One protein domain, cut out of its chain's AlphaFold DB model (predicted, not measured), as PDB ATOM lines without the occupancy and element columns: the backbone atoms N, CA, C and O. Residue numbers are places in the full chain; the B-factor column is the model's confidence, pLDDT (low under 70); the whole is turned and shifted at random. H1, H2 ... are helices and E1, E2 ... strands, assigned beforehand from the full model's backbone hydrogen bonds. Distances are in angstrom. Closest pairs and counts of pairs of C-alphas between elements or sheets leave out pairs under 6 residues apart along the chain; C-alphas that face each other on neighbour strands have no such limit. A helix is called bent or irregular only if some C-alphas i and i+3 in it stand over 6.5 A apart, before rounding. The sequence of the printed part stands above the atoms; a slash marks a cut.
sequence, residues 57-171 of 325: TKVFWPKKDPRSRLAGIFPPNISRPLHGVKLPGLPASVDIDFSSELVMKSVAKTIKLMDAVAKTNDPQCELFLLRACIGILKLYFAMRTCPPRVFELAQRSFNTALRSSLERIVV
ATOM      1  N   THR A  57     -33.985 -31.764 -21.430       66.12
ATOM      2  CA  THR A  57     -35.287 -31.984 -20.803       66.12
ATOM      3  C   THR A  57     -35.086 -32.466 -19.370       66.12
ATOM      4  O   THR A  57     -34.260 -33.338 -19.092       66.12
ATOM      5  N   LYS A  58     -35.815 -31.850 -18.439       75.75
ATOM      6  CA  LYS A  58     -35.763 -32.165 -17.011       75.75
ATOM      7  C   LYS A  58     -37.154 -32.445 -16.503       75.75
ATOM      8  O   LYS A  58     -38.105 -31.762 -16.868       75.75
ATOM      9  N   VAL A  59     -37.235 -33.433 -15.631       78.06
ATOM     10  CA  VAL A  59     -38.474 -33.907 -15.038       78.06
ATOM     11  C   VAL A  59     -38.457 -33.494 -13.561       78.06
ATOM     12  O   VAL A  59     -37.705 -34.062 -12.773       78.06
ATOM     13  N   PHE A  60     -39.245 -32.473 -13.195       77.81
ATOM     14  CA  PHE A  60     -39.350 -31.961 -11.821       77.81
ATOM     15  C   PHE A  60     -40.792 -31.881 -11.326       77.81
ATOM     16  O   PHE A  60     -41.672 -31.381 -12.019       77.81
ATOM     17  N   TRP A  61     -40.995 -32.379 -10.107       75.31
ATOM     18  CA  TRP A  61     -42.275 -32.440  -9.419       75.31
ATOM     19  C   TRP A  61     -42.090 -31.832  -8.027       75.31
ATOM     20  O   TRP A  61     -41.270 -32.357  -7.271       75.31
ATOM     21  N   PRO A  62     -42.861 -30.795  -7.655       67.06
ATOM     22  CA  PRO A  62     -42.889 -30.268  -6.290       67.06
ATOM     23  C   PRO A  62     -43.213 -31.356  -5.257       67.06
ATOM     24  O   PRO A  62     -42.590 -31.435  -4.202       67.06
ATOM     25  N   LYS A  63     -44.155 -32.238  -5.608       70.06
ATOM     26  CA  LYS A  63     -44.510 -33.447  -4.870       70.06
ATOM     27  C   LYS A  63     -44.417 -34.629  -5.823       70.06
ATOM     28  O   LYS A  63     -45.085 -34.668  -6.851       70.06
ATOM     29  N   LYS A  64     -43.527 -35.565  -5.510       68.19
ATOM     30  CA  LYS A  64     -43.180 -36.671  -6.401       68.19
ATOM     31  C   LYS A  64     -44.400 -37.557  -6.680       68.19
ATOM     32  O   LYS A  64     -44.899 -38.200  -5.764       68.19
ATOM     33  N   ASP A  65     -44.815 -37.650  -7.941       74.31
ATOM     34  CA  ASP A  65     -45.849 -38.598  -8.368       74.31
ATOM     35  C   ASP A  65     -45.234 -40.008  -8.519       74.31
ATOM     36  O   ASP A  65     -44.280 -40.169  -9.300       74.31
ATOM     37  N   PRO A  66     -45.739 -41.041  -7.813       76.69
ATOM     38  CA  PRO A  66     -45.291 -42.426  -7.966       76.69
ATOM     39  C   PRO A  66     -45.360 -42.934  -9.412       76.69
ATOM     40  O   PRO A  66     -44.473 -43.675  -9.845       76.69
ATOM     41  N   ARG A  67     -46.350 -42.471 -10.188       76.88
ATOM     42  CA  ARG A  67     -46.541 -42.857 -11.592       76.88
ATOM     43  C   ARG A  67     -45.363 -42.438 -12.460       76.88
ATOM     44  O   ARG A  67     -44.994 -43.153 -13.378       76.88
ATOM     45  N   SER A  68     -44.675 -41.348 -12.123       70.06
ATOM     46  CA  SER A  68     -43.532 -40.852 -12.905       70.06
ATOM     47  C   SER A  68     -42.368 -41.852 -13.036       70.06
ATOM     48  O   SER A  68     -41.477 -41.636 -13.862       70.06
ATOM     49  N   ARG A  69     -42.320 -42.906 -12.209       70.31
ATOM     50  CA  ARG A  69     -41.276 -43.946 -12.212       70.31
ATOM     51  C   ARG A  69     -41.649 -45.208 -12.994       70.31
ATOM     52  O   ARG A  69     -40.792 -46.075 -13.135       70.31
ATOM     53  N   LEU A  70     -42.883 -45.314 -13.484       77.44
ATOM     54  CA  LEU A  70     -43.311 -46.451 -14.295       77.44
ATOM     55  C   LEU A  70     -42.468 -46.540 -15.573       77.44
ATOM     56  O   LEU A  70     -42.215 -45.533 -16.247       77.44
ATOM     57  N   ALA A  71     -42.025 -47.759 -15.889       73.25
ATOM     58  CA  ALA A  71     -41.274 -48.042 -17.103       73.25
ATOM     59  C   ALA A  71     -42.102 -47.631 -18.334       73.25
ATOM     60  O   ALA A  71     -43.287 -47.940 -18.419       73.25
ATOM     61  N   GLY A  72     -41.485 -46.899 -19.264       74.00
ATOM     62  CA  GLY A  72     -42.137 -46.427 -20.491       74.00
ATOM     63  C   GLY A  72     -42.798 -45.043 -20.414       74.00
ATOM     64  O   GLY A  72     -43.083 -44.482 -21.466       74.00
ATOM     65  N   ILE A  73     -42.982 -44.443 -19.227       76.69
ATOM     66  CA  ILE A  73     -43.600 -43.101 -19.114       76.69
ATOM     67  C   ILE A  73     -42.630 -41.976 -19.493       76.69
ATOM     68  O   ILE A  73     -43.008 -41.025 -20.172       76.69
ATOM     69  N   PHE A  74     -41.369 -42.080 -19.075       77.12
ATOM     70  CA  PHE A  74     -40.318 -41.146 -19.473       77.12
ATOM     71  C   PHE A  74     -39.085 -41.917 -19.950       77.12
ATOM     72  O   PHE A  74     -38.736 -42.928 -19.335       77.12
ATOM     73  N   PRO A  75     -38.383 -41.426 -20.988       78.94
ATOM     74  CA  PRO A  75     -37.094 -41.966 -21.395       78.94
ATOM     75  C   PRO A  75     -36.117 -42.075 -20.210       78.94
ATOM     76  O   PRO A  75     -36.034 -41.145 -19.398       78.94
ATOM     77  N   PRO A  76     -35.345 -43.173 -20.103       72.06
ATOM     78  CA  PRO A  76     -34.497 -43.447 -18.938       72.06
ATOM     79  C   PRO A  76     -33.387 -42.404 -18.735       72.06
ATOM     80  O   PRO A  76     -32.938 -42.192 -17.613       72.06
ATOM     81  N   ASN A  77     -32.997 -41.697 -19.800       77.00
ATOM     82  CA  ASN A  77     -31.906 -40.720 -19.788       77.00
ATOM     83  C   ASN A  77     -32.332 -39.305 -19.346       77.00
ATOM     84  O   ASN A  77     -31.519 -38.381 -19.381       77.00
ATOM     85  N   ILE A  78     -33.595 -39.092 -18.955       78.81
ATOM     86  CA  ILE A  78     -34.073 -37.772 -18.523       78.81
ATOM     87  C   ILE A  78     -33.663 -37.496 -17.074       78.81
ATOM     88  O   ILE A  78     -34.010 -38.237 -16.153       78.81
ATOM     89  N   SER A  79     -32.976 -36.371 -16.856       77.88
ATOM     90  CA  SER A  79     -32.555 -35.957 -15.513       77.88
ATOM     91  C   SER A  79     -33.735 -35.503 -14.640       77.88
ATOM     92  O   SER A  79     -34.648 -34.806 -15.095       77.88
ATOM     93  N   ARG A  80     -33.698 -35.894 -13.359       80.75
ATOM     94  CA  ARG A  80     -34.764 -35.661 -12.370       80.75
ATOM     95  C   ARG A  80     -34.222 -34.918 -11.148       80.75
ATOM     96  O   ARG A  80     -33.859 -35.562 -10.163       80.75
ATOM     97  N   PRO A  81     -34.073 -33.587 -11.215       80.06
ATOM     98  CA  PRO A  81     -33.538 -32.816 -10.100       80.06
ATOM     99  C   PRO A  81     -34.453 -32.900  -8.873       80.06
ATOM    100  O   PRO A  81     -35.672 -32.923  -9.003       80.06
ATOM    101  N   LEU A  82     -33.846 -32.946  -7.685       74.12
ATOM    102  CA  LEU A  82     -34.558 -33.078  -6.409       74.12
ATOM    103  C   LEU A  82     -35.014 -31.726  -5.852       74.12
ATOM    104  O   LEU A  82     -36.130 -31.612  -5.363       74.12
ATOM    105  N   HIS A  83     -34.164 -30.704  -5.965       78.56
ATOM    106  CA  HIS A  83     -34.383 -29.406  -5.322       78.56
ATOM    107  C   HIS A  83     -35.157 -28.423  -6.202       78.56
ATOM    108  O   HIS A  83     -35.953 -27.639  -5.702       78.56
ATOM    109  N   GLY A  84     -34.985 -28.462  -7.526       81.25
ATOM    110  CA  GLY A  84     -35.666 -27.527  -8.419       81.25
ATOM    111  C   GLY A  84     -35.144 -27.535  -9.846       81.25
ATOM    112  O   GLY A  84     -34.117 -28.145 -10.165       81.25
ATOM    113  N   VAL A  85     -35.844 -26.820 -10.722       82.94
ATOM    114  CA  VAL A  85     -35.423 -26.583 -12.105       82.94
ATOM    115  C   VAL A  85     -35.245 -25.096 -12.339       82.94
ATOM    116  O   VAL A  85     -36.064 -24.263 -11.960       82.94
ATOM    117  N   LYS A  86     -34.152 -24.767 -13.022       81.75
ATOM    118  CA  LYS A  86     -33.939 -23.442 -13.576       81.75
ATOM    119  C   LYS A  86     -34.586 -23.358 -14.955       81.75
ATOM    120  O   LYS A  86     -34.077 -23.938 -15.915       81.75
ATOM    121  N   LEU A  87     -35.656 -22.589 -15.049       74.06
ATOM    122  CA  LEU A  87     -36.226 -22.116 -16.302       74.06
ATOM    123  C   LEU A  87     -35.427 -20.895 -16.807       74.06
ATOM    124  O   LEU A  87     -34.627 -20.314 -16.058       74.06
ATOM    125  N   PRO A  88     -35.573 -20.492 -18.082       64.44
ATOM    126  CA  PRO A  88     -34.930 -19.287 -18.598       64.44
ATOM    127  C   PRO A  88     -35.250 -18.064 -17.727       64.44
ATOM    128  O   PRO A  88     -36.359 -17.550 -17.732       64.44
ATOM    129  N   GLY A  89     -34.260 -17.623 -16.948       63.31
ATOM    130  CA  GLY A  89     -34.386 -16.474 -16.047       63.31
ATOM    131  C   GLY A  89     -35.163 -16.718 -14.749       63.31
ATOM    132  O   GLY A  89     -35.402 -15.749 -14.039       63.31
ATOM    133  N   LEU A  90     -35.535 -17.962 -14.419       74.38
ATOM    134  CA  LEU A  90     -36.557 -18.212 -13.400       74.38
ATOM    135  C   LEU A  90     -36.329 -19.510 -12.604       74.38
ATOM    136  O   LEU A  90     -36.137 -20.566 -13.209       74.38
ATOM    137  N   PRO A  91     -36.344 -19.472 -11.263       80.50
ATOM    138  CA  PRO A  91     -36.443 -20.677 -10.441       80.50
ATOM    139  C   PRO A  91     -37.872 -21.250 -10.423       80.50
ATOM    140  O   PRO A  91     -38.849 -20.520 -10.250       80.50
ATOM    141  N   ALA A  92     -37.975 -22.571 -10.560       81.69
ATOM    142  CA  ALA A  92     -39.167 -23.357 -10.254       81.69
ATOM    143  C   ALA A  92     -38.771 -24.440  -9.241       81.69
ATOM    144  O   ALA A  92     -38.086 -25.407  -9.586       81.69
ATOM    145  N   SER A  93     -39.113 -24.223  -7.973       81.88
ATOM    146  CA  SER A  93     -38.615 -25.022  -6.855       81.88
ATOM    147  C   SER A  93     -39.476 -24.822  -5.607       81.88
ATOM    148  O   SER A  93     -40.041 -23.750  -5.411       81.88
ATOM    149  N   VAL A  94     -39.560 -25.860  -4.774       76.62
ATOM    150  CA  VAL A  94     -40.099 -25.784  -3.400       76.62
ATOM    151  C   VAL A  94     -39.016 -25.440  -2.373       76.62
ATOM    152  O   VAL A  94     -39.321 -25.099  -1.236       76.62
ATOM    153  N   ASP A  95     -37.754 -25.529  -2.782       84.75
ATOM    154  CA  ASP A  95     -36.576 -25.244  -1.982       84.75
ATOM    155  C   ASP A  95     -36.279 -23.733  -2.033       84.75
ATOM    156  O   ASP A  95     -36.028 -23.130  -3.089       84.75
ATOM    157  N   ILE A  96     -36.372 -23.108  -0.858       82.56
ATOM    158  CA  ILE A  96     -36.174 -21.670  -0.671       82.56
ATOM    159  C   ILE A  96     -34.719 -21.292  -0.952       82.56
ATOM    160  O   ILE A  96     -34.485 -20.258  -1.582       82.56
ATOM    161  N   ASP A  97     -33.758 -22.127  -0.558       87.56
ATOM    162  CA  ASP A  97     -32.331 -21.850  -0.715       87.56
ATOM    163  C   ASP A  97     -31.931 -21.932  -2.189       87.56
ATOM    164  O   ASP A  97     -31.286 -21.019  -2.711       87.56
ATOM    165  N   PHE A  98     -32.424 -22.949  -2.904       86.75
ATOM    166  CA  PHE A  98     -32.240 -23.066  -4.355       86.75
ATOM    167  C   PHE A  98     -32.797 -21.848  -5.108       86.75
ATOM    168  O   PHE A  98     -32.174 -21.310  -6.031       86.75
ATOM    169  N   SER A  99     -33.992 -21.401  -4.715       85.50
ATOM    170  CA  SER A  99     -34.643 -20.237  -5.317       85.50
ATOM    171  C   SER A  99     -33.877 -18.951  -5.009       85.50
ATOM    172  O   SER A  99     -33.610 -18.162  -5.919       85.50
ATOM    173  N   SER A 100     -33.463 -18.774  -3.753       87.38
ATOM    174  CA  SER A 100     -32.679 -17.631  -3.279       87.38
ATOM    175  C   SER A 100     -31.353 -17.523  -4.024       87.38
ATOM    176  O   SER A 100     -31.030 -16.460  -4.559       87.38
ATOM    177  N   GLU A 101     -30.626 -18.632  -4.185       88.88
ATOM    178  CA  GLU A 101     -29.360 -18.664  -4.919       88.88
ATOM    179  C   GLU A 101     -29.538 -18.211  -6.378       88.88
ATOM    180  O   GLU A 101     -28.772 -17.391  -6.896       88.88
ATOM    181  N   LEU A 102     -30.580 -18.698  -7.061       86.25
ATOM    182  CA  LEU A 102     -30.852 -18.328  -8.450       86.25
ATOM    183  C   LEU A 102     -31.260 -16.860  -8.600       86.25
ATOM    184  O   LEU A 102     -30.797 -16.198  -9.540       86.25
ATOM    185  N   VAL A 103     -32.079 -16.344  -7.682       86.69
ATOM    186  CA  VAL A 103     -32.449 -14.925  -7.643       86.69
ATOM    187  C   VAL A 103     -31.208 -14.072  -7.373       86.69
ATOM    188  O   VAL A 103     -30.933 -13.142  -8.136       86.69
ATOM    189  N   MET A 104     -30.382 -14.428  -6.391       89.12
ATOM    190  CA  MET A 104     -29.126 -13.733  -6.095       89.12
ATOM    191  C   MET A 104     -28.160 -13.754  -7.280       89.12
ATOM    192  O   MET A 104     -27.548 -12.737  -7.607       89.12
ATOM    193  N   LYS A 105     -28.073 -14.866  -8.014       88.75
ATOM    194  CA  LYS A 105     -27.270 -14.959  -9.242       88.75
ATOM    195  C   LYS A 105     -27.772 -14.017 -10.337       88.75
ATOM    196  O   LYS A 105     -26.968 -13.520 -11.129       88.75
ATOM    197  N   SER A 106     -29.080 -13.766 -10.409       83.38
ATOM    198  CA  SER A 106     -29.661 -12.781 -11.331       83.38
ATOM    199  C   SER A 106     -29.339 -11.339 -10.911       83.38
ATOM    200  O   SER A 106     -28.943 -10.532 -11.758       83.38
ATOM    201  N   VAL A 107     -29.387 -11.042  -9.606       87.00
ATOM    202  CA  VAL A 107     -28.973  -9.750  -9.036       87.00
ATOM    203  C   VAL A 107     -27.495  -9.505  -9.303       87.00
ATOM    204  O   VAL A 107     -27.152  -8.484  -9.885       87.00
ATOM    205  N   ALA A 108     -26.623 -10.468  -9.005       90.38
ATOM    206  CA  ALA A 108     -25.182 -10.344  -9.214       90.38
ATOM    207  C   ALA A 108     -24.822 -10.044 -10.679       90.38
ATOM    208  O   ALA A 108     -23.951  -9.223 -10.958       90.38
ATOM    209  N   LYS A 109     -25.516 -10.665 -11.642       88.31
ATOM    210  CA  LYS A 109     -25.355 -10.334 -13.070       88.31
ATOM    211  C   LYS A 109     -25.807  -8.916 -13.399       88.31
ATOM    212  O   LYS A 109     -25.228  -8.283 -14.275       88.31
ATOM    213  N   THR A 110     -26.854  -8.446 -12.734       84.06
ATOM    214  CA  THR A 110     -27.395  -7.103 -12.930       84.06
ATOM    215  C   THR A 110     -26.463  -6.047 -12.341       84.06
ATOM    216  O   THR A 110     -26.197  -5.063 -13.016       84.06
ATOM    217  N   ILE A 111     -25.867  -6.304 -11.174       89.75
ATOM    218  CA  ILE A 111     -24.819  -5.461 -10.574       89.75
ATOM    219  C   ILE A 111     -23.615  -5.354 -11.517       89.75
ATOM    220  O   ILE A 111     -23.231  -4.254 -11.887       89.75
ATOM    221  N   LYS A 112     -23.110  -6.482 -12.038       90.50
ATOM    222  CA  LYS A 112     -22.024  -6.464 -13.039       90.50
ATOM    223  C   LYS A 112     -22.362  -5.638 -14.282       90.50
ATOM    224  O   LYS A 112     -21.470  -5.087 -14.918       90.50
ATOM    225  N   LEU A 113     -23.639  -5.586 -14.662       86.06
ATOM    226  CA  LEU A 113     -24.091  -4.759 -15.775       86.06
ATOM    227  C   LEU A 113     -24.152  -3.272 -15.393       86.06
ATOM    228  O   LEU A 113     -23.790  -2.449 -16.226       86.06
ATOM    229  N   MET A 114     -24.550  -2.931 -14.161       85.94
ATOM    230  CA  MET A 114     -24.426  -1.563 -13.629       85.94
ATOM    231  C   MET A 114     -22.964  -1.100 -13.687       85.94
ATOM    232  O   MET A 114     -22.689  -0.024 -14.211       85.94
ATOM    233  N   ASP A 115     -22.029  -1.954 -13.261       89.00
ATOM    234  CA  ASP A 115     -20.585  -1.681 -13.309       89.00
ATOM    235  C   ASP A 115     -20.054  -1.536 -14.742       89.00
ATOM    236  O   ASP A 115     -19.078  -0.832 -14.986       89.00
ATOM    237  N   ALA A 116     -20.659  -2.224 -15.714       87.81
ATOM    238  CA  ALA A 116     -20.299  -2.079 -17.121       87.81
ATOM    239  C   ALA A 116     -20.838  -0.769 -17.709       87.81
ATOM    240  O   ALA A 116     -20.112  -0.078 -18.418       87.81
ATOM    241  N   VAL A 117     -22.082  -0.407 -17.382       79.88
ATOM    242  CA  VAL A 117     -22.678   0.875 -17.785       79.88
ATOM    243  C   VAL A 117     -21.907   2.046 -17.197       79.88
ATOM    244  O   VAL A 117     -21.660   3.012 -17.909       79.88
ATOM    245  N   ALA A 118     -21.399   1.909 -15.972       80.25
ATOM    246  CA  ALA A 118     -20.519   2.885 -15.338       80.25
ATOM    247  C   ALA A 118     -19.276   3.272 -16.155       80.25
ATOM    248  O   ALA A 118     -18.678   4.311 -15.905       80.25
ATOM    249  N   LYS A 119     -18.858   2.429 -17.107       83.81
ATOM    250  CA  LYS A 119     -17.687   2.669 -17.964       83.81
ATOM    251  C   LYS A 119     -18.017   3.473 -19.218       83.81
ATOM    252  O   LYS A 119     -17.104   3.808 -19.965       83.81
ATOM    253  N   THR A 120     -19.298   3.738 -19.481       73.75
ATOM    254  CA  THR A 120     -19.721   4.528 -20.648       73.75
ATOM    255  C   THR A 120     -19.351   6.006 -20.507       73.75
ATOM    256  O   THR A 120     -19.285   6.689 -21.523       73.75
ATOM    257  N   ASN A 121     -19.022   6.471 -19.288       65.88
ATOM    258  CA  ASN A 121     -18.528   7.818 -18.974       65.88
ATOM    259  C   ASN A 121     -19.449   8.960 -19.450       65.88
ATOM    260  O   ASN A 121     -19.014  10.108 -19.521       65.88
ATOM    261  N   ASP A 122     -20.719   8.662 -19.738       64.62
ATOM    262  CA  ASP A 122     -21.744   9.640 -20.095       64.62
ATOM    263  C   ASP A 122     -22.942   9.508 -19.138       64.62
ATOM    264  O   ASP A 122     -23.711   8.547 -19.229       64.62
ATOM    265  N   PRO A 123     -23.139  10.462 -18.212       59.16
ATOM    266  CA  PRO A 123     -24.186  10.375 -17.195       59.16
ATOM    267  C   PRO A 123     -25.607  10.213 -17.744       59.16
ATOM    268  O   PRO A 123     -26.445   9.580 -17.097       59.16
ATOM    269  N   GLN A 124     -25.903  10.770 -18.923       53.06
ATOM    270  CA  GLN A 124     -27.240  10.704 -19.513       53.06
ATOM    271  C   GLN A 124     -27.514   9.313 -20.094       53.06
ATOM    272  O   GLN A 124     -28.570   8.729 -19.831       53.06
ATOM    273  N   CYS A 125     -26.545   8.745 -20.811       60.25
ATOM    274  CA  CYS A 125     -26.578   7.380 -21.323       60.25
ATOM    275  C   CYS A 125     -26.594   6.367 -20.181       60.25
ATOM    276  O   CYS A 125     -27.363   5.409 -20.226       60.25
ATOM    277  N   GLU A 126     -25.807   6.591 -19.128       64.56
ATOM    278  CA  GLU A 126     -25.811   5.734 -17.948       64.56
ATOM    279  C   GLU A 126     -27.179   5.708 -17.263       64.56
ATOM    280  O   GLU A 126     -27.709   4.631 -16.975       64.56
ATOM    281  N   LEU A 127     -27.786   6.880 -17.051       63.28
ATOM    282  CA  LEU A 127     -29.113   6.988 -16.452       63.28
ATOM    283  C   LEU A 127     -30.189   6.338 -17.334       63.28
ATOM    284  O   LEU A 127     -31.053   5.610 -16.829       63.28
ATOM    285  N   PHE A 128     -30.126   6.563 -18.649       60.38
ATOM    286  CA  PHE A 128     -31.034   5.953 -19.617       60.38
ATOM    287  C   PHE A 128     -30.920   4.423 -19.611       60.38
ATOM    288  O   PHE A 128     -31.932   3.729 -19.489       60.38
ATOM    289  N   LEU A 129     -29.697   3.887 -19.665       65.00
ATOM    290  CA  LEU A 129     -29.436   2.447 -19.655       65.00
ATOM    291  C   LEU A 129     -29.830   1.804 -18.323       65.00
ATOM    292  O   LEU A 129     -30.418   0.718 -18.329       65.00
ATOM    293  N   LEU A 130     -29.584   2.468 -17.188       68.44
ATOM    294  CA  LEU A 130     -30.059   1.996 -15.888       68.44
ATOM    295  C   LEU A 130     -31.586   1.867 -15.862       68.44
ATOM    296  O   LEU A 130     -32.104   0.828 -15.443       68.44
ATOM    297  N   ARG A 131     -32.305   2.884 -16.358       66.50
ATOM    298  CA  ARG A 131     -33.774   2.900 -16.415       66.50
ATOM    299  C   ARG A 131     -34.335   1.853 -17.378       66.50
ATOM    300  O   ARG A 131     -35.304   1.180 -17.036       66.50
ATOM    301  N   ALA A 132     -33.746   1.722 -18.565       61.59
ATOM    302  CA  ALA A 132     -34.272   0.874 -19.632       61.59
ATOM    303  C   ALA A 132     -33.898  -0.611 -19.470       61.59
ATOM    304  O   ALA A 132     -34.717  -1.486 -19.745       61.59
ATOM    305  N   CYS A 133     -32.678  -0.913 -19.011       64.31
ATOM    306  CA  CYS A 133     -32.075  -2.245 -19.171       64.31
ATOM    307  C   CYS A 133     -31.662  -2.929 -17.855       64.31
ATOM    308  O   CYS A 133     -31.387  -4.138 -17.846       64.31
ATOM    309  N   ILE A 134     -31.566  -2.179 -16.754       66.75
ATOM    310  CA  ILE A 134     -30.924  -2.632 -15.500       66.75
ATOM    311  C   ILE A 134     -31.857  -2.473 -14.286       66.75
ATOM    312  O   ILE A 134     -31.500  -2.814 -13.161       66.75
ATOM    313  N   GLY A 135     -33.088  -2.017 -14.520       61.62
ATOM    314  CA  GLY A 135     -34.106  -1.845 -13.493       61.62
ATOM    315  C   GLY A 135     -34.723  -3.147 -12.970       61.62
ATOM    316  O   GLY A 135     -34.350  -4.269 -13.330       61.62
ATOM    317  N   ILE A 136     -35.755  -2.973 -12.143       63.91
ATOM    318  CA  ILE A 136     -36.490  -4.046 -11.455       63.91
ATOM    319  C   ILE A 136     -37.144  -5.069 -12.401       63.91
ATOM    320  O   ILE A 136     -37.481  -6.177 -11.983       63.91
ATOM    321  N   LEU A 137     -37.259  -4.741 -13.693       59.25
ATOM    322  CA  LEU A 137     -37.720  -5.643 -14.752       59.25
ATOM    323  C   LEU A 137     -36.941  -6.968 -14.774       59.25
ATOM    324  O   LEU A 137     -37.514  -8.009 -15.092       59.25
ATOM    325  N   LYS A 138     -35.664  -6.966 -14.365       67.50
ATOM    326  CA  LYS A 138     -34.856  -8.194 -14.274       67.50
ATOM    327  C   LYS A 138     -35.226  -9.112 -13.111       67.50
ATOM    328  O   LYS A 138     -34.912 -10.297 -13.170       67.50
ATOM    329  N   LEU A 139     -35.915  -8.595 -12.096       69.69
ATOM    330  CA  LEU A 139     -36.429  -9.372 -10.964       69.69
ATOM    331  C   LEU A 139     -37.911  -9.723 -11.128       69.69
ATOM    332  O   LEU A 139     -38.405 -10.628 -10.464       69.69
ATOM    333  N   TYR A 140     -38.612  -9.058 -12.048       67.62
ATOM    334  CA  TYR A 140     -40.054  -9.200 -12.235       67.62
ATOM    335  C   TYR A 140     -40.499 -10.618 -12.596       67.62
ATOM    336  O   TYR A 140     -41.504 -11.098 -12.078       67.62
ATOM    337  N   PHE A 141     -39.723 -11.326 -13.419       68.12
ATOM    338  CA  PHE A 141     -40.009 -12.729 -13.714       68.12
ATOM    339  C   PHE A 141     -39.898 -13.602 -12.466       68.12
ATOM    340  O   PHE A 141     -40.806 -14.379 -12.201       68.12
ATOM    341  N   ALA A 142     -38.846 -13.426 -11.664       71.75
ATOM    342  CA  ALA A 142     -38.666 -14.183 -10.432       71.75
ATOM    343  C   ALA A 142     -39.780 -13.902  -9.412       71.75
ATOM    344  O   ALA A 142     -40.275 -14.833  -8.779       71.75
ATOM    345  N   MET A 143     -40.225 -12.648  -9.290       73.81
ATOM    346  CA  MET A 143     -41.318 -12.271  -8.381       73.81
ATOM    347  C   MET A 143     -42.650 -12.967  -8.707       73.81
ATOM    348  O   MET A 143     -43.528 -13.017  -7.852       73.81
ATOM    349  N   ARG A 144     -42.812 -13.516  -9.918       73.25
ATOM    350  CA  ARG A 144     -44.013 -14.268 -10.314       73.25
ATOM    351  C   ARG A 144     -43.993 -15.741  -9.911       73.25
ATOM    352  O   ARG A 144     -45.049 -16.359  -9.931       73.25
ATOM    353  N   THR A 145     -42.835 -16.317  -9.581       74.12
ATOM    354  CA  THR A 145     -42.742 -17.750  -9.227       74.12
ATOM    355  C   THR A 145     -42.168 -18.029  -7.858       74.12
ATOM    356  O   THR A 145     -42.274 -19.158  -7.385       74.12
ATOM    357  N   CYS A 146     -41.572 -17.033  -7.215       76.50
ATOM    358  CA  CYS A 146     -41.046 -17.180  -5.873       76.50
ATOM    359  C   CYS A 146     -41.879 -16.386  -4.872       76.50
ATOM    360  O   CYS A 146     -42.288 -15.259  -5.163       76.50
ATOM    361  N   PRO A 147     -42.081 -16.927  -3.660       71.56
ATOM    362  CA  PRO A 147     -42.705 -16.170  -2.599       71.56
ATOM    363  C   PRO A 147     -41.801 -15.002  -2.174       71.56
ATOM    364  O   PRO A 147     -40.572 -15.092  -2.265       71.56
ATOM    365  N   PRO A 148     -42.385 -13.929  -1.622       69.62
ATOM    366  CA  PRO A 148     -41.666 -12.719  -1.226       69.62
ATOM    367  C   PRO A 148     -40.432 -12.922  -0.346       69.62
ATOM    368  O   PRO A 148     -39.445 -12.204  -0.478       69.62
ATOM    369  N   ARG A 149     -40.470 -13.933   0.529       75.62
ATOM    370  CA  ARG A 149     -39.392 -14.259   1.474       75.62
ATOM    371  C   ARG A 149     -38.062 -14.565   0.774       75.62
ATOM    372  O   ARG A 149     -37.007 -14.280   1.322       75.62
ATOM    373  N   VAL A 150     -38.111 -15.079  -0.456       79.06
ATOM    374  CA  VAL A 150     -36.923 -15.388  -1.272       79.06
ATOM    375  C   VAL A 150     -36.200 -14.110  -1.732       79.06
ATOM    376  O   VAL A 150     -35.012 -14.142  -2.044       79.06
ATOM    377  N   PHE A 151     -36.891 -12.965  -1.764       77.19
ATOM    378  CA  PHE A 151     -36.363 -11.725  -2.338       77.19
ATOM    379  C   PHE A 151     -35.689 -10.796  -1.343       77.19
ATOM    380  O   PHE A 151     -35.053  -9.844  -1.780       77.19
ATOM    381  N   GLU A 152     -35.782 -11.034  -0.038       77.44
ATOM    382  CA  GLU A 152     -35.351 -10.050   0.960       77.44
ATOM    383  C   GLU A 152     -33.865  -9.669   0.811       77.44
ATOM    384  O   GLU A 152     -33.514  -8.487   0.723       77.44
ATOM    385  N   LEU A 153     -32.986 -10.668   0.689       80.44
ATOM    386  CA  LEU A 153     -31.552 -10.451   0.481       80.44
ATOM    387  C   LEU A 153     -31.252  -9.880  -0.916       80.44
ATOM    388  O   LEU A 153     -30.458  -8.947  -1.058       80.44
ATOM    389  N   ALA A 154     -31.922 -10.412  -1.939       83.12
ATOM    390  CA  ALA A 154     -31.764 -10.004  -3.332       83.12
ATOM    391  C   ALA A 154     -32.146  -8.541  -3.559       83.12
ATOM    392  O   ALA A 154     -31.418  -7.796  -4.216       83.12
ATOM    393  N   GLN A 155     -33.252  -8.114  -2.962       77.69
ATOM    394  CA  GLN A 155     -33.744  -6.749  -3.007       77.69
ATOM    395  C   GLN A 155     -32.784  -5.798  -2.295       77.69
ATOM    396  O   GLN A 155     -32.451  -4.756  -2.855       77.69
ATOM    397  N   ARG A 156     -32.297  -6.149  -1.094       78.50
ATOM    398  CA  ARG A 156     -31.294  -5.335  -0.385       78.50
ATOM    399  C   ARG A 156     -30.033  -5.156  -1.227       78.50
ATOM    400  O   ARG A 156     -29.579  -4.031  -1.407       78.50
ATOM    401  N   SER A 157     -29.501  -6.248  -1.776       84.19
ATOM    402  CA  SER A 157     -28.291  -6.220  -2.603       84.19
ATOM    403  C   SER A 157     -28.477  -5.370  -3.866       84.19
ATOM    404  O   SER A 157     -27.666  -4.486  -4.143       84.19
ATOM    405  N   PHE A 158     -29.583  -5.573  -4.587       81.69
ATOM    406  CA  PHE A 158     -29.913  -4.804  -5.783       81.69
ATOM    407  C   PHE A 158     -30.090  -3.310  -5.483       81.69
ATOM    408  O   PHE A 158     -29.517  -2.473  -6.176       81.69
ATOM    409  N   ASN A 159     -30.836  -2.968  -4.430       76.12
ATOM    410  CA  ASN A 159     -31.101  -1.578  -4.060       76.12
ATOM    411  C   ASN A 159     -29.828  -0.834  -3.657       76.12
ATOM    412  O   ASN A 159     -29.663   0.325  -4.031       76.12
ATOM    413  N   THR A 160     -28.921  -1.491  -2.930       80.44
ATOM    414  CA  THR A 160     -27.618  -0.913  -2.573       80.44
ATOM    415  C   THR A 160     -26.801  -0.581  -3.822       80.44
ATOM    416  O   THR A 160     -26.291   0.532  -3.939       80.44
ATOM    417  N   ALA A 161     -26.727  -1.501  -4.788       81.69
ATOM    418  CA  ALA A 161     -25.988  -1.278  -6.032       81.69
ATOM    419  C   ALA A 161     -26.633  -0.205  -6.924       81.69
ATOM    420  O   ALA A 161     -25.936   0.647  -7.483       81.69
ATOM    421  N   LEU A 162     -27.966  -0.201  -7.017       75.88
ATOM    422  CA  LEU A 162     -28.706   0.823  -7.749       75.88
ATOM    423  C   LEU A 162     -28.476   2.207  -7.134       75.88
ATOM    424  O   LEU A 162     -28.194   3.156  -7.863       75.88
ATOM    425  N   ARG A 163     -28.546   2.317  -5.799       70.06
ATOM    426  CA  ARG A 163     -28.272   3.570  -5.085       70.06
ATOM    427  C   ARG A 163     -26.853   4.054  -5.359       70.06
ATOM    428  O   ARG A 163     -26.693   5.200  -5.754       70.06
ATOM    429  N   SER A 164     -25.856   3.179  -5.240       77.62
ATOM    430  CA  SER A 164     -24.460   3.528  -5.531       77.62
ATOM    431  C   SER A 164     -24.263   3.999  -6.981       77.62
ATOM    432  O   SER A 164     -23.560   4.975  -7.234       77.62
ATOM    433  N   SER A 165     -24.942   3.363  -7.941       75.06
ATOM    434  CA  SER A 165     -24.889   3.765  -9.352       75.06
ATOM    435  C   SER A 165     -25.495   5.152  -9.581       75.06
ATOM    436  O   SER A 165     -24.914   5.960 -10.303       75.06
ATOM    437  N   LEU A 166     -26.630   5.447  -8.942       66.19
ATOM    438  CA  LEU A 166     -27.274   6.761  -9.003       66.19
ATOM    439  C   LEU A 166     -26.437   7.838  -8.297       66.19
ATOM    440  O   LEU A 166     -26.271   8.927  -8.830       66.19
ATOM    441  N   GLU A 167     -25.848   7.544  -7.141       64.12
ATOM    442  CA  GLU A 167     -24.941   8.478  -6.462       64.12
ATOM    443  C   GLU A 167     -23.740   8.845  -7.345       64.12
ATOM    444  O   GLU A 167     -23.321   9.996  -7.359       64.12
ATOM    445  N   ARG A 168     -23.215   7.903  -8.133       71.56
ATOM    446  CA  ARG A 168     -22.097   8.161  -9.052       71.56
ATOM    447  C   ARG A 168     -22.502   8.995 -10.270       71.56
ATOM    448  O   ARG A 168     -21.836   9.978 -10.577       71.56
ATOM    449  N   ILE A 169     -23.574   8.605 -10.962       61.72
ATOM    450  CA  ILE A 169     -24.026   9.255 -12.207       61.72
ATOM    451  C   ILE A 169     -24.370  10.711 -11.969       61.72
ATOM    452  O   ILE A 169     -24.068  11.582 -12.782       61.72
ATOM    453  N   VAL A 170     -25.027  10.974 -10.848       52.22
ATOM    454  CA  VAL A 170     -25.696  12.246 -10.681       52.22
ATOM    455  C   VAL A 170     -24.823  13.280  -9.940       52.22
ATOM    456  O   VAL A 170     -25.247  14.404  -9.705       52.22
ATOM    457  N   VAL A 171     -23.549  12.944  -9.680       47.94
ATOM    458  CA  VAL A 171     -22.514  13.826  -9.095       47.94
ATOM    459  C   VAL A 171     -21.589  14.468 -10.160       47.94
ATOM    460  O   VAL A 171     -20.604  15.119  -9.816       47.94
TER     461      VAL A 171
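Overview. This is residues 57 to 171 of the 325 residues of an uncharacterized protein of Tanacetum cinerariifolium (UniProt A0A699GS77). H2 and H5 lie side by side as a long rod, with H3 and then H4 running back along H2; the strand hairpin E1 and E2 follows at one end, and beyond it a loop, residues 57 to 83, holds the short H1. The 115 printed residues are mostly helix by class, in the order H1, E1, E2, H2, H3, H4, H5, with an antiparallel sheet E1 - E2. The whole is loose, with a radius of gyration of the C-alphas of 18.7 A and spans of 64 by 26 by 16 A.

Arrangement. H1, residues 66 to 69, is apart from the other helices. E1, residues 84 to 87, and E2, residues 90 to 93, form a hairpin, with N 85 and O 92 within hydrogen-bond range at 2.9 A. The hub H2, residues 96 to 120, has its closest C-alpha to E2 at Ser 99, 5.4 A from that of Pro 91. H3, residues 123 to 133, touches residues 114 to 120 of H2, opposite ways, closest at the C-alphas of Glu 126 and Val 117, 5.8 A. H4, residues 137 to 143, touches residues 103 to 110 of H2, closest at the C-alphas of Ala 142 and Val 103, 6.9 A. H5, residues 148 to 169, touches H2 at a shallow tilt of 9 degrees, the same way, closest at the C-alphas of Val 150 and Ser 100, 5.2 A. H2, H3 and H5 form an up and down bundle, each running against the one before. Every O i to N i+4 pair is within hydrogen-bond range in H3, 19 of 21 in H2, 15 of 18 in H5 and 1 of 3 in H4, which has 3 of 4 O i to N i+3 pairs; H1 is too short for an i+4 pair.

Along the chain. H2 runs 36.8 A from C-alpha 96 at (-36.174, -21.670, -0.671). H5 runs 30.2 A to C-alpha 169 at (-24.026, 9.255, -12.207), with a kink of 37 degrees near residue 155; it is irregular, C-alphas 150 and 153 being 7.5 A apart, and H4 only just, with 138 and 141 at 6.9 A.

Size, cuts and confidence. The C-alphas farthest apart, of Ala 71 and Val 171, are 65.1 A apart. The printed part has no cut; the link H1 to E1 is long. Of 32 residues under pLDDT 70, 121 to 141 form one run.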